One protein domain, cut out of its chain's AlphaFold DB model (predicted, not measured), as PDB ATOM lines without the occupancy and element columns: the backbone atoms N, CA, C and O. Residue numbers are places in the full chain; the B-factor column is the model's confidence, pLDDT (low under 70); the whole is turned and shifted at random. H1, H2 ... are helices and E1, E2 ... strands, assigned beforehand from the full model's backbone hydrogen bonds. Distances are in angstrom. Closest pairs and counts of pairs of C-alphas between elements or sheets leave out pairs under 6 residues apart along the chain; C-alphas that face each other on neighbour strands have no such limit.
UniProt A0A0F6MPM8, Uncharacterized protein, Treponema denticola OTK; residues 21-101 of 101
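Overview. This is residues 21 to 101 of the 101 residues of an uncharacterized protein of Treponema denticola OTK (UniProt A0A0F6MPM8). A single strongly twisted sheet of five strands makes the body; its long strand E2 bends sharply, and one end of the sheet, E3 with the second part of E2, turns away from the hairpin E4 and E5. Two short helices lie toward opposite ends of the long axis: H2 packs on the sheet over E1, while H1 is off the sheet, near the end where E4 turns into E5. The printed part has 81 residues, with two named helices and five named strands in the order H1, E1, E2, E3, H2, E4, E5. The sheet's order is E3, E2, E1, E4, E5, all antiparallel, and the class is mixed, helices and strands. The whole is compact, with a radius of gyration of the C-alphas of 13.2 A, yet elongated, spanning 42 by 24 by 23 A.

Along the chain. In the sheet, E3 is residues 59 to 63, E2 residues 45 to 54 and 21.5 A long, and E1 residues 39 to 42. E4 is residues 80 to 87, 23.3 A long, and E5 residues 94 to 100, 19.4 A long, ending at C-alpha 100 at (388.040, 294.924, 234.883). H1, residues 25 to 30, is 8.6 A long and begins at C-alpha 25 at (376.034, 291.424, 256.563). H2, residues 69 to 74, is 8.7 A long.

Arrangement. E1, E2 and E3 form a meander, each strand the antiparallel neighbour of the one before. E2 bends by 78 degrees at residue 51, and its pairing is staggered: residues 45 to 48 pair with E1, residues 49 to 54 with E3. N 40 and O 47 are 2.9 A apart between E1 and E2, and N 62 and O 50 are 2.8 A apart between E3 and E2. E1 and E4 are antiparallel at 162 degrees, with N 41 and O 81 2.8 A apart. E4 and E5 form a hairpin, with N 86 and O 95 2.8 A apart. Residues 21 to 22 pair antiparallel with residues 53 to 54 of E2. H2 is on the sheet at a height of 9.3 A, only just over E1 alone, since 4 of its C-alphas fall on E1 and 2 on E4. The closest C-alphas of E1 and H2, those of Cys 42 and Leu 73, are 7.3 A apart. H1 is not on the sheet, and H1 and H2 are apart. In both helices every O i to N i+4 pair is within hydrogen-bond range.

Size, cuts and confidence. The two C-alphas farthest apart, those of Ser 75 and Glu 90, are 42.6 A from each other. The printed part has no cut, and no link is long. The mean pLDDT of the printed part is 79.9; residues 76 to 78, 89 to 93 and 100 to 101 are under 70.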
ATOM      1  N   VAL A  21     374.874 287.499 243.550       87.44
ATOM      2  CA  VAL A  21     374.989 287.297 244.999       87.44
ATOM      3  C   VAL A  21     374.959 288.653 245.687       87.44
ATOM      4  O   VAL A  21     375.759 289.536 245.378       87.44
ATOM      5  N   THR A  22     374.034 288.823 246.628       89.25
ATOM      6  CA  THR A  22     373.903 290.060 247.409       89.25
ATOM      7  C   THR A  22     374.881 290.053 248.581       89.25
ATOM      8  O   THR A  22     374.964 289.071 249.319       89.25
ATOM      9  N   PHE A  23     375.591 291.161 248.786       86.38
ATOM     10  CA  PHE A  23     376.523 291.346 249.901       86.38
ATOM     11  C   PHE A  23     375.752 291.723 251.173       86.38
ATOM     12  O   PHE A  23     375.728 292.877 251.603       86.38
ATOM     13  N   SER A  24     375.076 290.736 251.768       86.69
ATOM     14  CA  SER A  24     374.453 290.873 253.088       86.69
ATOM     15  C   SER A  24     375.516 290.951 254.193       86.69
ATOM     16  O   SER A  24     376.682 290.618 253.979       86.69
ATOM     17  N   LYS A  25     375.119 291.363 255.406       84.50
ATOM     18  CA  LYS A  25     376.034 291.424 256.563       84.50
ATOM     19  C   LYS A  25     376.724 290.083 256.835       84.50
ATOM     20  O   LYS A  25     377.907 290.068 257.149       84.50
ATOM     21  N   GLU A  26     375.990 288.985 256.680       86.19
ATOM     22  CA  GLU A  26     376.501 287.622 256.857       86.19
ATOM     23  C   GLU A  26     377.559 287.303 255.801       86.19
ATOM     24  O   GLU A  26     378.674 286.942 256.153       86.19
ATOM     25  N   VAL A  27     377.260 287.542 254.520       85.44
ATOM     26  CA  VAL A  27     378.197 287.298 253.410       85.44
ATOM     27  C   VAL A  27     379.465 288.137 253.558       85.44
ATOM     28  O   VAL A  27     380.566 287.622 253.385       85.44
ATOM     29  N   VAL A  28     379.331 289.414 253.923       85.62
ATOM     30  CA  VAL A  28     380.469 290.310 254.175       85.62
ATOM     31  C   VAL A  28     381.326 289.792 255.329       85.62
ATOM     32  O   VAL A  28     382.547 289.764 255.204       85.62
ATOM     33  N   SER A  29     380.699 289.343 256.419       84.69
ATOM     34  CA  SER A  29     381.409 288.792 257.573       84.69
ATOM     35  C   SER A  29     382.085 287.457 257.263       84.69
ATOM     36  O   SER A  29     383.187 287.227 257.739       84.69
ATOM     37  N   THR A  30     381.456 286.576 256.484       85.62
ATOM     38  CA  THR A  30     382.031 285.271 256.124       85.62
ATOM     39  C   THR A  30     383.181 285.411 255.133       85.62
ATOM     40  O   THR A  30     384.161 284.679 255.223       85.62
ATOM     41  N   LEU A  31     383.081 286.353 254.192       82.56
ATOM     42  CA  LEU A  31     384.140 286.635 253.221       82.56
ATOM     43  C   LEU A  31     385.238 287.543 253.782       82.56
ATOM     44  O   LEU A  31     386.202 287.808 253.070       82.56
ATOM     45  N   ASN A  32     385.081 288.063 255.004       84.81
ATOM     46  CA  ASN A  32     385.932 289.116 255.554       84.81
ATOM     47  C   ASN A  32     386.083 290.306 254.590       84.81
ATOM     48  O   ASN A  32     387.160 290.864 254.407       84.81
ATOM     49  N   PHE A  33     384.998 290.685 253.922       83.62
ATOM     50  CA  PHE A  33     385.009 291.754 252.935       83.62
ATOM     51  C   PHE A  33     385.101 293.128 253.617       83.62
ATOM     52  O   PHE A  33     384.368 293.395 254.567       83.62
ATOM     53  N   GLU A  34     385.964 294.017 253.118       84.56
ATOM     54  CA  GLU A  34     386.144 295.373 253.653       84.56
ATOM     55  C   GLU A  34     385.437 296.407 252.760       84.56
ATOM     56  O   GLU A  34     386.042 296.942 251.822       84.56
ATOM     57  N   PRO A  35     384.160 296.738 253.032       78.69
ATOM     58  CA  PRO A  35     383.385 297.654 252.203       78.69
ATOM     59  C   PRO A  35     383.965 299.076 252.154       78.69
ATOM     60  O   PRO A  35     383.710 299.796 251.190       78.69
ATOM     61  N   LYS A  36     384.754 299.507 253.149       80.38
ATOM     62  CA  LYS A  36     385.355 300.854 253.174       80.38
ATOM     63  C   LYS A  36     386.489 301.017 252.169       80.38
ATOM     64  O   LYS A  36     386.789 302.142 251.776       80.38
ATOM     65  N   GLN A  37     387.125 299.917 251.766       81.94
ATOM     66  CA  GLN A  37     388.217 299.926 250.792       81.94
ATOM     67  C   GLN A  37     387.766 299.547 249.374       81.94
ATOM     68  O   GLN A  37     388.594 299.309 248.489       81.94
ATOM     69  N   VAL A  38     386.456 299.540 249.134       85.12
ATOM     70  CA  VAL A  38     385.875 299.310 247.815       85.12
ATOM     71  C   VAL A  38     385.823 300.613 247.036       85.12
ATOM     72  O   VAL A  38     385.292 301.632 247.487       85.12
ATOM     73  N   PHE A  39     386.344 300.563 245.814       85.62
ATOM     74  CA  PHE A  39     386.309 301.703 244.916       85.62
ATOM     75  C   PHE A  39     386.011 301.283 243.487       85.62
ATOM     76  O   PHE A  39     386.495 300.259 243.009       85.62
ATOM     77  N   VAL A  40     385.288 302.139 242.774       85.88
ATOM     78  CA  VAL A  40     385.135 302.048 241.326       85.88
ATOM     79  C   VAL A  40     386.121 302.997 240.662       85.88
ATOM     80  O   VAL A  40     386.234 304.165 241.038       85.88
ATOM     81  N   ARG A  41     386.858 302.494 239.675       84.88
ATOM     82  CA  ARG A  41     387.753 303.280 238.832       84.88
ATOM     83  C   ARG A  41     387.147 303.454 237.450       84.88
ATOM     84  O   ARG A  41     386.673 302.496 236.846       84.88
ATOM     85  N   CYS A  42     387.191 304.688 236.968       81.75
ATOM     86  CA  CYS A  42     386.606 305.111 235.701       81.75
ATOM     87  C   CYS A  42     387.477 306.210 235.091       81.75
ATOM     88  O   CYS A  42     387.688 307.236 235.738       81.75
ATOM     89  N   SER A  43     387.975 306.026 233.864       74.25
ATOM     90  CA  SER A  43     388.716 307.062 233.114       74.25
ATOM     91  C   SER A  43     389.789 307.801 233.937       74.25
ATOM     92  O   SER A  43     389.861 309.029 233.920       74.25
ATOM     93  N   GLY A  44     390.588 307.057 234.712       74.94
ATOM     94  CA  GLY A  44     391.667 307.599 235.553       74.94
ATOM     95  C   GLY A  44     391.242 308.157 236.920       74.94
ATOM     96  O   GLY A  44     392.103 308.465 237.736       74.94
ATOM     97  N   GLY A  45     389.941 308.249 237.210       80.12
ATOM     98  CA  GLY A  45     389.425 308.599 238.536       80.12
ATOM     99  C   GLY A  45     389.092 307.372 239.385       80.12
ATOM    100  O   GLY A  45     388.862 306.282 238.856       80.12
ATOM    101  N   GLN A  46     389.042 307.555 240.705       83.62
ATOM    102  CA  GLN A  46     388.639 306.539 241.678       83.62
ATOM    103  C   GLN A  46     387.571 307.124 242.606       83.62
ATOM    104  O   GLN A  46     387.765 308.196 243.175       83.62
ATOM    105  N   TRP A  47     386.459 306.412 242.777       87.25
ATOM    106  CA  TRP A  47     385.348 306.832 243.627       87.25
ATOM    107  C   TRP A  47     384.990 305.743 244.631       87.25
ATOM    108  O   TRP A  47     384.945 304.571 244.250       87.25
ATOM    109  N   PRO A  48     384.722 306.098 245.898       86.75
ATOM    110  CA  PRO A  48     384.228 305.136 246.872       86.75
ATOM    111  C   PRO A  48     382.844 304.644 246.443       86.75
ATOM    112  O   PRO A  48     381.986 305.439 246.037       86.75
ATOM    113  N   CYS A  49     382.630 303.336 246.521       85.69
ATOM    114  CA  CYS A  49     381.352 302.720 246.194       85.69
ATOM    115  C   CYS A  49     381.057 301.543 247.121       85.69
ATOM    116  O   CYS A  49     381.957 300.956 247.708       85.69
ATOM    117  N   ILE A  50     379.777 301.212 247.253       86.00
ATOM    118  CA  ILE A  50     379.318 300.049 248.014       86.00
ATOM    119  C   ILE A  50     378.857 298.999 247.012       86.00
ATOM    120  O   ILE A  50     378.054 299.305 246.129       86.00
ATOM    121  N   ILE A  51     379.335 297.764 247.139       87.88
ATOM    122  CA  ILE A  51     378.848 296.652 246.316       87.88
ATOM    123  C   ILE A  51     377.537 296.166 246.921       87.88
ATOM    124  O   ILE A  51     377.507 295.742 248.070       87.88
ATOM    125  N   ASN A  52     376.451 296.261 246.157       87.56
ATOM    126  CA  ASN A  52     375.168 295.700 246.563       87.56
ATOM    127  C   ASN A  52     375.134 294.211 246.221       87.56
ATOM    128  O   ASN A  52     374.880 293.363 247.072       87.56
ATOM    129  N   SER A  53     375.438 293.893 244.966       86.00
ATOM    130  CA  SER A  53     375.441 292.520 244.487       86.00
ATOM    131  C   SER A  53     376.449 292.332 243.354       86.00
ATOM    132  O   SER A  53     376.779 293.290 242.649       86.00
ATOM    133  N   ALA A  54     376.983 291.124 243.201       87.38
ATOM    134  CA  ALA A  54     377.885 290.794 242.105       87.38
ATOM    135  C   ALA A  54     377.660 289.371 241.587       87.38
ATOM    136  O   ALA A  54     377.331 288.452 242.335       87.38
ATOM    137  N   SER A  55     377.897 289.203 240.291       85.94
ATOM    138  CA  SER A  55     378.012 287.939 239.578       85.94
ATOM    139  C   SER A  55     379.370 287.877 238.874       85.94
ATOM    140  O   SER A  55     380.121 288.853 238.848       85.94
ATOM    141  N   MET A  56     379.689 286.751 238.234       82.50
ATOM    142  CA  MET A  56     380.934 286.639 237.455       82.50
ATOM    143  C   MET A  56     380.928 287.488 236.170       82.50
ATOM    144  O   MET A  56     381.945 287.558 235.488       82.50
ATOM    145  N   THR A  57     379.795 288.097 235.808       84.31
ATOM    146  CA  THR A  57     379.645 288.893 234.577       84.31
ATOM    147  C   THR A  57     379.253 290.340 234.827       84.31
ATOM    148  O   THR A  57     379.421 291.180 233.947       84.31
ATOM    149  N   LYS A  58     378.664 290.646 235.985       85.56
ATOM    150  CA  LYS A  58     378.096 291.959 236.293       85.56
ATOM    151  C   LYS A  58     378.259 292.257 237.772       85.56
ATOM    152  O   LYS A  58     378.246 291.358 238.599       85.56
ATOM    153  N   ALA A  59     378.313 293.532 238.118       87.12
ATOM    154  CA  ALA A  59     378.239 293.968 239.502       87.12
ATOM    155  C   ALA A  59     377.324 295.184 239.617       87.12
ATOM    156  O   ALA A  59     377.357 296.091 238.783       87.12
ATOM    157  N   LYS A  60     376.500 295.201 240.660       88.81
ATOM    158  CA  LYS A  60     375.662 296.334 241.036       88.81
ATOM    159  C   LYS A  60     376.339 297.068 242.177       88.81
ATOM    160  O   LYS A  60     376.428 296.568 243.297       88.81
ATOM    161  N   ILE A  61     376.781 298.281 241.882       87.69
ATOM    162  CA  ILE A  61     377.410 299.166 242.854       87.69
ATOM    163  C   ILE A  61     376.518 300.369 243.139       87.69
ATOM    164  O   ILE A  61     375.816 300.878 242.264       87.69
ATOM    165  N   ILE A  62     376.581 300.848 244.371       86.25
ATOM    166  CA  ILE A  62     375.935 302.068 244.831       86.25
ATOM    167  C   ILE A  62     377.029 303.121 244.980       86.25
ATOM    168  O   ILE A  62     377.971 302.958 245.755       86.25
ATOM    169  N   CYS A  63     376.905 304.202 244.214       84.31
ATOM    170  CA  CYS A  63     377.830 305.333 244.238       84.31
ATOM    171  C   CYS A  63     377.082 306.608 244.631       84.31
ATOM    172  O   CYS A  63     375.926 306.808 244.250       84.31
ATOM    173  N   GLY A  64     377.749 307.508 245.353       80.19
ATOM    174  CA  GLY A  64     377.166 308.798 245.715       80.19
ATOM    175  C   GLY A  64     376.851 309.649 244.479       80.19
ATOM    176  O   GLY A  64     377.730 309.923 243.670       80.19
ATOM    177  N   LYS A  65     375.610 310.128 244.342       71.19
ATOM    178  CA  LYS A  65     375.147 310.893 243.163       71.19
ATOM    179  C   LYS A  65     375.922 312.203 242.925       71.19
ATOM    180  O   LYS A  65     376.037 312.647 241.788       71.19
ATOM    181  N   LYS A  66     376.473 312.805 243.987       70.50
ATOM    182  CA  LYS A  66     377.245 314.064 243.941       70.50
ATOM    183  C   LYS A  66     378.714 313.887 243.531       70.50
ATOM    184  O   LYS A  66     379.429 314.872 243.423       70.50
ATOM    185  N   SER A  67     379.183 312.659 243.312       70.50
ATOM    186  CA  SER A  67     380.611 312.370 243.123       70.50
ATOM    187  C   SER A  67     381.159 312.703 241.726       70.50
ATOM    188  O   SER A  67     382.350 312.536 241.478       70.50
ATOM    189  N   GLY A  68     380.303 313.117 240.784       75.62
ATOM    190  CA  GLY A  68     380.684 313.319 239.381       75.62
ATOM    191  C   GLY A  68     380.890 312.018 238.592       75.62
ATOM    192  O   GLY A  68     381.073 312.070 237.376       75.62
ATOM    193  N   PHE A  69     380.783 310.850 239.241       80.25
ATOM    194  CA  PHE A  69     380.926 309.534 238.610       80.25
ATOM    195  C   PHE A  69     379.939 309.324 237.453       80.25
ATOM    196  O   PHE A  69     380.339 308.929 236.365       80.25
ATOM    197  N   LEU A  70     378.659 309.658 237.648       78.69
ATOM    198  CA  LEU A  70     377.622 309.520 236.613       78.69
ATOM    199  C   LEU A  70     377.884 310.392 235.377       78.69
ATOM    200  O   LEU A  70     377.583 309.974 234.263       78.69
ATOM    201  N   ALA A  71     378.438 311.592 235.567       79.44
ATOM    202  CA  ALA A  71     378.787 312.483 234.463       79.44
ATOM    203  C   ALA A  71     379.962 311.917 233.655       79.44
ATOM    204  O   ALA A  71     379.908 311.911 232.429       79.44
ATOM    205  N   ARG A  72     380.971 311.367 234.346       77.31
ATOM    206  CA  ARG A  72     382.084 310.651 233.714       77.31
ATOM    207  C   ARG A  72     381.593 309.409 232.978       77.31
ATOM    208  O   ARG A  72     381.909 309.260 231.812       77.31
ATOM    209  N   LEU A  73     380.754 308.574 233.594       78.69
ATOM    210  CA  LEU A  73     380.197 307.374 232.955       78.69
ATOM    211  C   LEU A  73     379.454 307.693 231.650       78.69
ATOM    212  O   LEU A  73     379.592 306.974 230.665       78.69
ATOM    213  N   ARG A  74     378.708 308.803 231.626       77.88
ATOM    214  CA  ARG A  74     377.982 309.268 230.437       77.88
ATOM    215  C   ARG A  74     378.877 309.869 229.356       77.88
ATOM    216  O   ARG A  74     378.455 309.898 228.208       77.88
ATOM    217  N   SER A  75     380.089 310.323 229.680       74.56
ATOM    218  CA  SER A  75     380.993 310.959 228.713       74.56
ATOM    219  C   SER A  75     381.733 309.968 227.800       74.56
ATOM    220  O   SER A  75     382.747 310.338 227.219       74.56
ATOM    221  N   GLY A  76     381.249 308.726 227.670       64.31
ATOM    222  CA  GLY A  76     381.779 307.734 226.725       64.31
ATOM    223  C   GLY A  76     382.899 306.860 227.292       64.31
ATOM    224  O   GLY A  76     383.967 306.761 226.698       64.31
ATOM    225  N   ILE A  77     382.681 306.245 228.457       62.69
ATOM    226  CA  ILE A  77     383.686 305.378 229.091       62.69
ATOM    227  C   ILE A  77     383.726 303.996 228.445       62.69
ATOM    228  O   ILE A  77     382.696 303.344 228.298       62.69
ATOM    229  N   THR A  78     384.942 303.535 228.151       64.06
ATOM    230  CA  THR A  78     385.237 302.219 227.570       64.06
ATOM    231  C   THR A  78     385.625 301.149 228.591       64.06
ATOM    232  O   THR A  78     385.558 299.973 228.257       64.06
ATOM    233  N   SER A  79     386.032 301.511 229.814       73.31
ATOM    234  CA  SER A  79     386.415 300.538 230.846       73.31
ATOM    235  C   SER A  79     386.088 301.009 232.264       73.31
ATOM    236  O   SER A  79     386.348 302.155 232.652       73.31
ATOM    237  N   VAL A  80     385.498 300.103 233.045       82.06
ATOM    238  CA  VAL A  80     385.142 300.315 234.451       82.06
ATOM    239  C   VAL A  80     385.767 299.195 235.263       82.06
ATOM    240  O   VAL A  80     385.522 298.020 235.000       82.06
ATOM    241  N   ASN A  81     386.546 299.564 236.278       84.62
ATOM    242  CA  ASN A  81     387.215 298.591 237.133       84.62
ATOM    243  C   ASN A  81     386.676 298.700 238.551       84.62
ATOM    244  O   ASN A  81     386.581 299.797 239.102       84.62
ATOM    245  N   ILE A  82     386.374 297.567 239.167       85.50
ATOM    246  CA  ILE A  82     385.936 297.511 240.560       85.50
ATOM    247  C   ILE A  82     387.076 296.939 241.388       85.50
ATOM    248  O   ILE A  82     387.603 295.871 241.083       85.50
ATOM    249  N   ARG A  83     387.466 297.668 242.432       86.06
ATOM    250  CA  ARG A  83     388.390 297.182 243.449       86.06
ATOM    251  C   ARG A  83     387.589 296.472 244.524       86.06
ATOM    252  O   ARG A  83     386.839 297.123 245.250       86.06
ATOM    253  N   PHE A  84     387.782 295.169 244.638       84.06
ATOM    254  CA  PHE A  84     387.329 294.418 245.796       84.06
ATOM    255  C   PHE A  84     388.443 294.401 246.841       84.06
ATOM    256  O   PHE A  84     389.622 294.359 246.485       84.06
ATOM    257  N   ALA A  85     388.068 294.461 248.115       84.06
ATOM    258  CA  ALA A  85     388.993 294.419 249.237       84.06
ATOM    259  C   ALA A  85     388.481 293.421 250.279       84.06
ATOM    260  O   ALA A  85     387.307 293.448 250.642       84.06
ATOM    261  N   PHE A  86     389.365 292.552 250.743       85.44
ATOM    262  CA  PHE A  86     389.105 291.509 251.725       85.44
ATOM    263  C   PHE A  86     390.194 291.570 252.789       85.44
ATOM    264  O   PHE A  86     391.332 291.941 252.497       85.44
ATOM    265  N   PHE A  87     389.860 291.215 254.017       81.25
ATOM    266  CA  PHE A  87     390.847 290.974 255.050       81.25
ATOM    267  C   PHE A  87     391.364 289.553 254.946       81.25
ATOM    268  O   PHE A  87     390.603 288.612 254.710       81.25
ATOM    269  N   ASP A  88     392.667 289.421 255.142       75.25
ATOM    270  CA  ASP A  88     393.257 288.128 255.413       75.25
ATOM    271  C   ASP A  88     392.782 287.628 256.790       75.25
ATOM    272  O   ASP A  88     392.657 288.393 257.747       75.25
ATOM    273  N   THR A  89     392.466 286.339 256.880       66.00
ATOM    274  CA  THR A  89     392.083 285.674 258.132       66.00
ATOM    275  C   THR A  89     393.248 285.574 259.115       66.00
ATOM    276  O   THR A  89     393.005 285.503 260.317       66.00
ATOM    277  N   GLU A  90     394.494 285.574 258.623       66.31
ATOM    278  CA  GLU A  90     395.701 285.391 259.447       66.31
ATOM    279  C   GLU A  90     396.654 286.605 259.440       66.31
ATOM    280  O   GLU A  90     397.487 286.747 260.337       66.31
ATOM    281  N   GLY A  91     396.513 287.518 258.473       57.47
ATOM    282  CA  GLY A  91     397.360 288.698 258.290       57.47
ATOM    283  C   GLY A  91     396.648 290.027 258.573       57.47
ATOM    284  O   GLY A  91     395.459 290.195 258.325       57.47
ATOM    285  N   LYS A  92     397.395 291.030 259.054       61.16
ATOM    286  CA  LYS A  92     396.905 292.416 259.249       61.16
ATOM    287  C   LYS A  92     396.642 293.172 257.938       61.16
ATOM    288  O   LYS A  92     396.176 294.312 257.983       61.16
ATOM    289  N   ASP A  93     396.959 292.568 256.798       67.94
ATOM    290  CA  ASP A  93     396.959 293.228 255.502       67.94
ATOM    291  C   ASP A  93     395.652 292.985 254.741       67.94
ATOM    292  O   ASP A  93     395.129 291.874 254.654       67.94
ATOM    293  N   SER A  94     395.107 294.055 254.166       70.56
ATOM    294  CA  SER A  94     393.936 293.978 253.296       70.56
ATOM    295  C   SER A  94     394.353 293.519 251.897       70.56
ATOM    296  O   SER A  94     395.075 294.233 251.191       70.56
ATOM    297  N   LEU A  95     393.852 292.367 251.462       78.75
ATOM    298  CA  LEU A  95     393.987 291.874 250.099       78.75
ATOM    299  C   LEU A  95     393.015 292.622 249.197       78.75
ATOM    300  O   LEU A  95     391.803 292.578 249.387       78.75
ATOM    301  N   SER A  96     393.537 293.301 248.180       78.25
ATOM    302  CA  SER A  96     392.692 293.996 247.217       78.25
ATOM    303  C   SER A  96     393.032 293.609 245.794       78.25
ATOM    304  O   SER A  96     394.201 293.644 245.413       78.25
ATOM    305  N   PHE A  97     392.011 293.323 244.997       80.50
ATOM    306  CA  PHE A  97     392.163 293.013 243.583       80.50
ATOM    307  C   PHE A  97     391.196 293.834 242.737       80.50
ATOM    308  O   PHE A  97     390.141 294.275 243.196       80.50
ATOM    309  N   PHE A  98     391.594 294.067 241.489       77.69
ATOM    310  CA  PHE A  98     390.806 294.813 240.520       77.69
ATOM    311  C   PHE A  98     390.187 293.846 239.522       77.69
ATOM    312  O   PHE A  98     390.900 293.094 238.861       77.69
ATOM    313  N   CYS A  99     388.867 293.903 239.391       75.44
ATOM    314  CA  CYS A  99     388.150 293.249 238.308       75.44
ATOM    315  C   CYS A  99     387.817 294.302 237.254       75.44
ATOM    316  O   CYS A  99     387.104 295.267 237.543       75.44
ATOM    317  N   CYS A 100     388.365 294.122 236.056       67.44
ATOM    318  CA  CYS A 100     388.040 294.924 234.883       67.44
ATOM    319  C   CYS A 100     386.915 294.229 234.114       67.44
ATOM    320  O   CYS A 100     386.966 293.009 233.941       67.44
ATOM    321  N   SER A 101     385.926 294.998 233.660       59.22
ATOM    322  CA  SER A 101     384.906 294.541 232.711       59.22
ATOM    323  C   SER A 101     385.007 295.290 231.394       59.22
ATOM    324  O   SER A 101     385.527 296.431 231.393       59.22
TER     325      SER A 101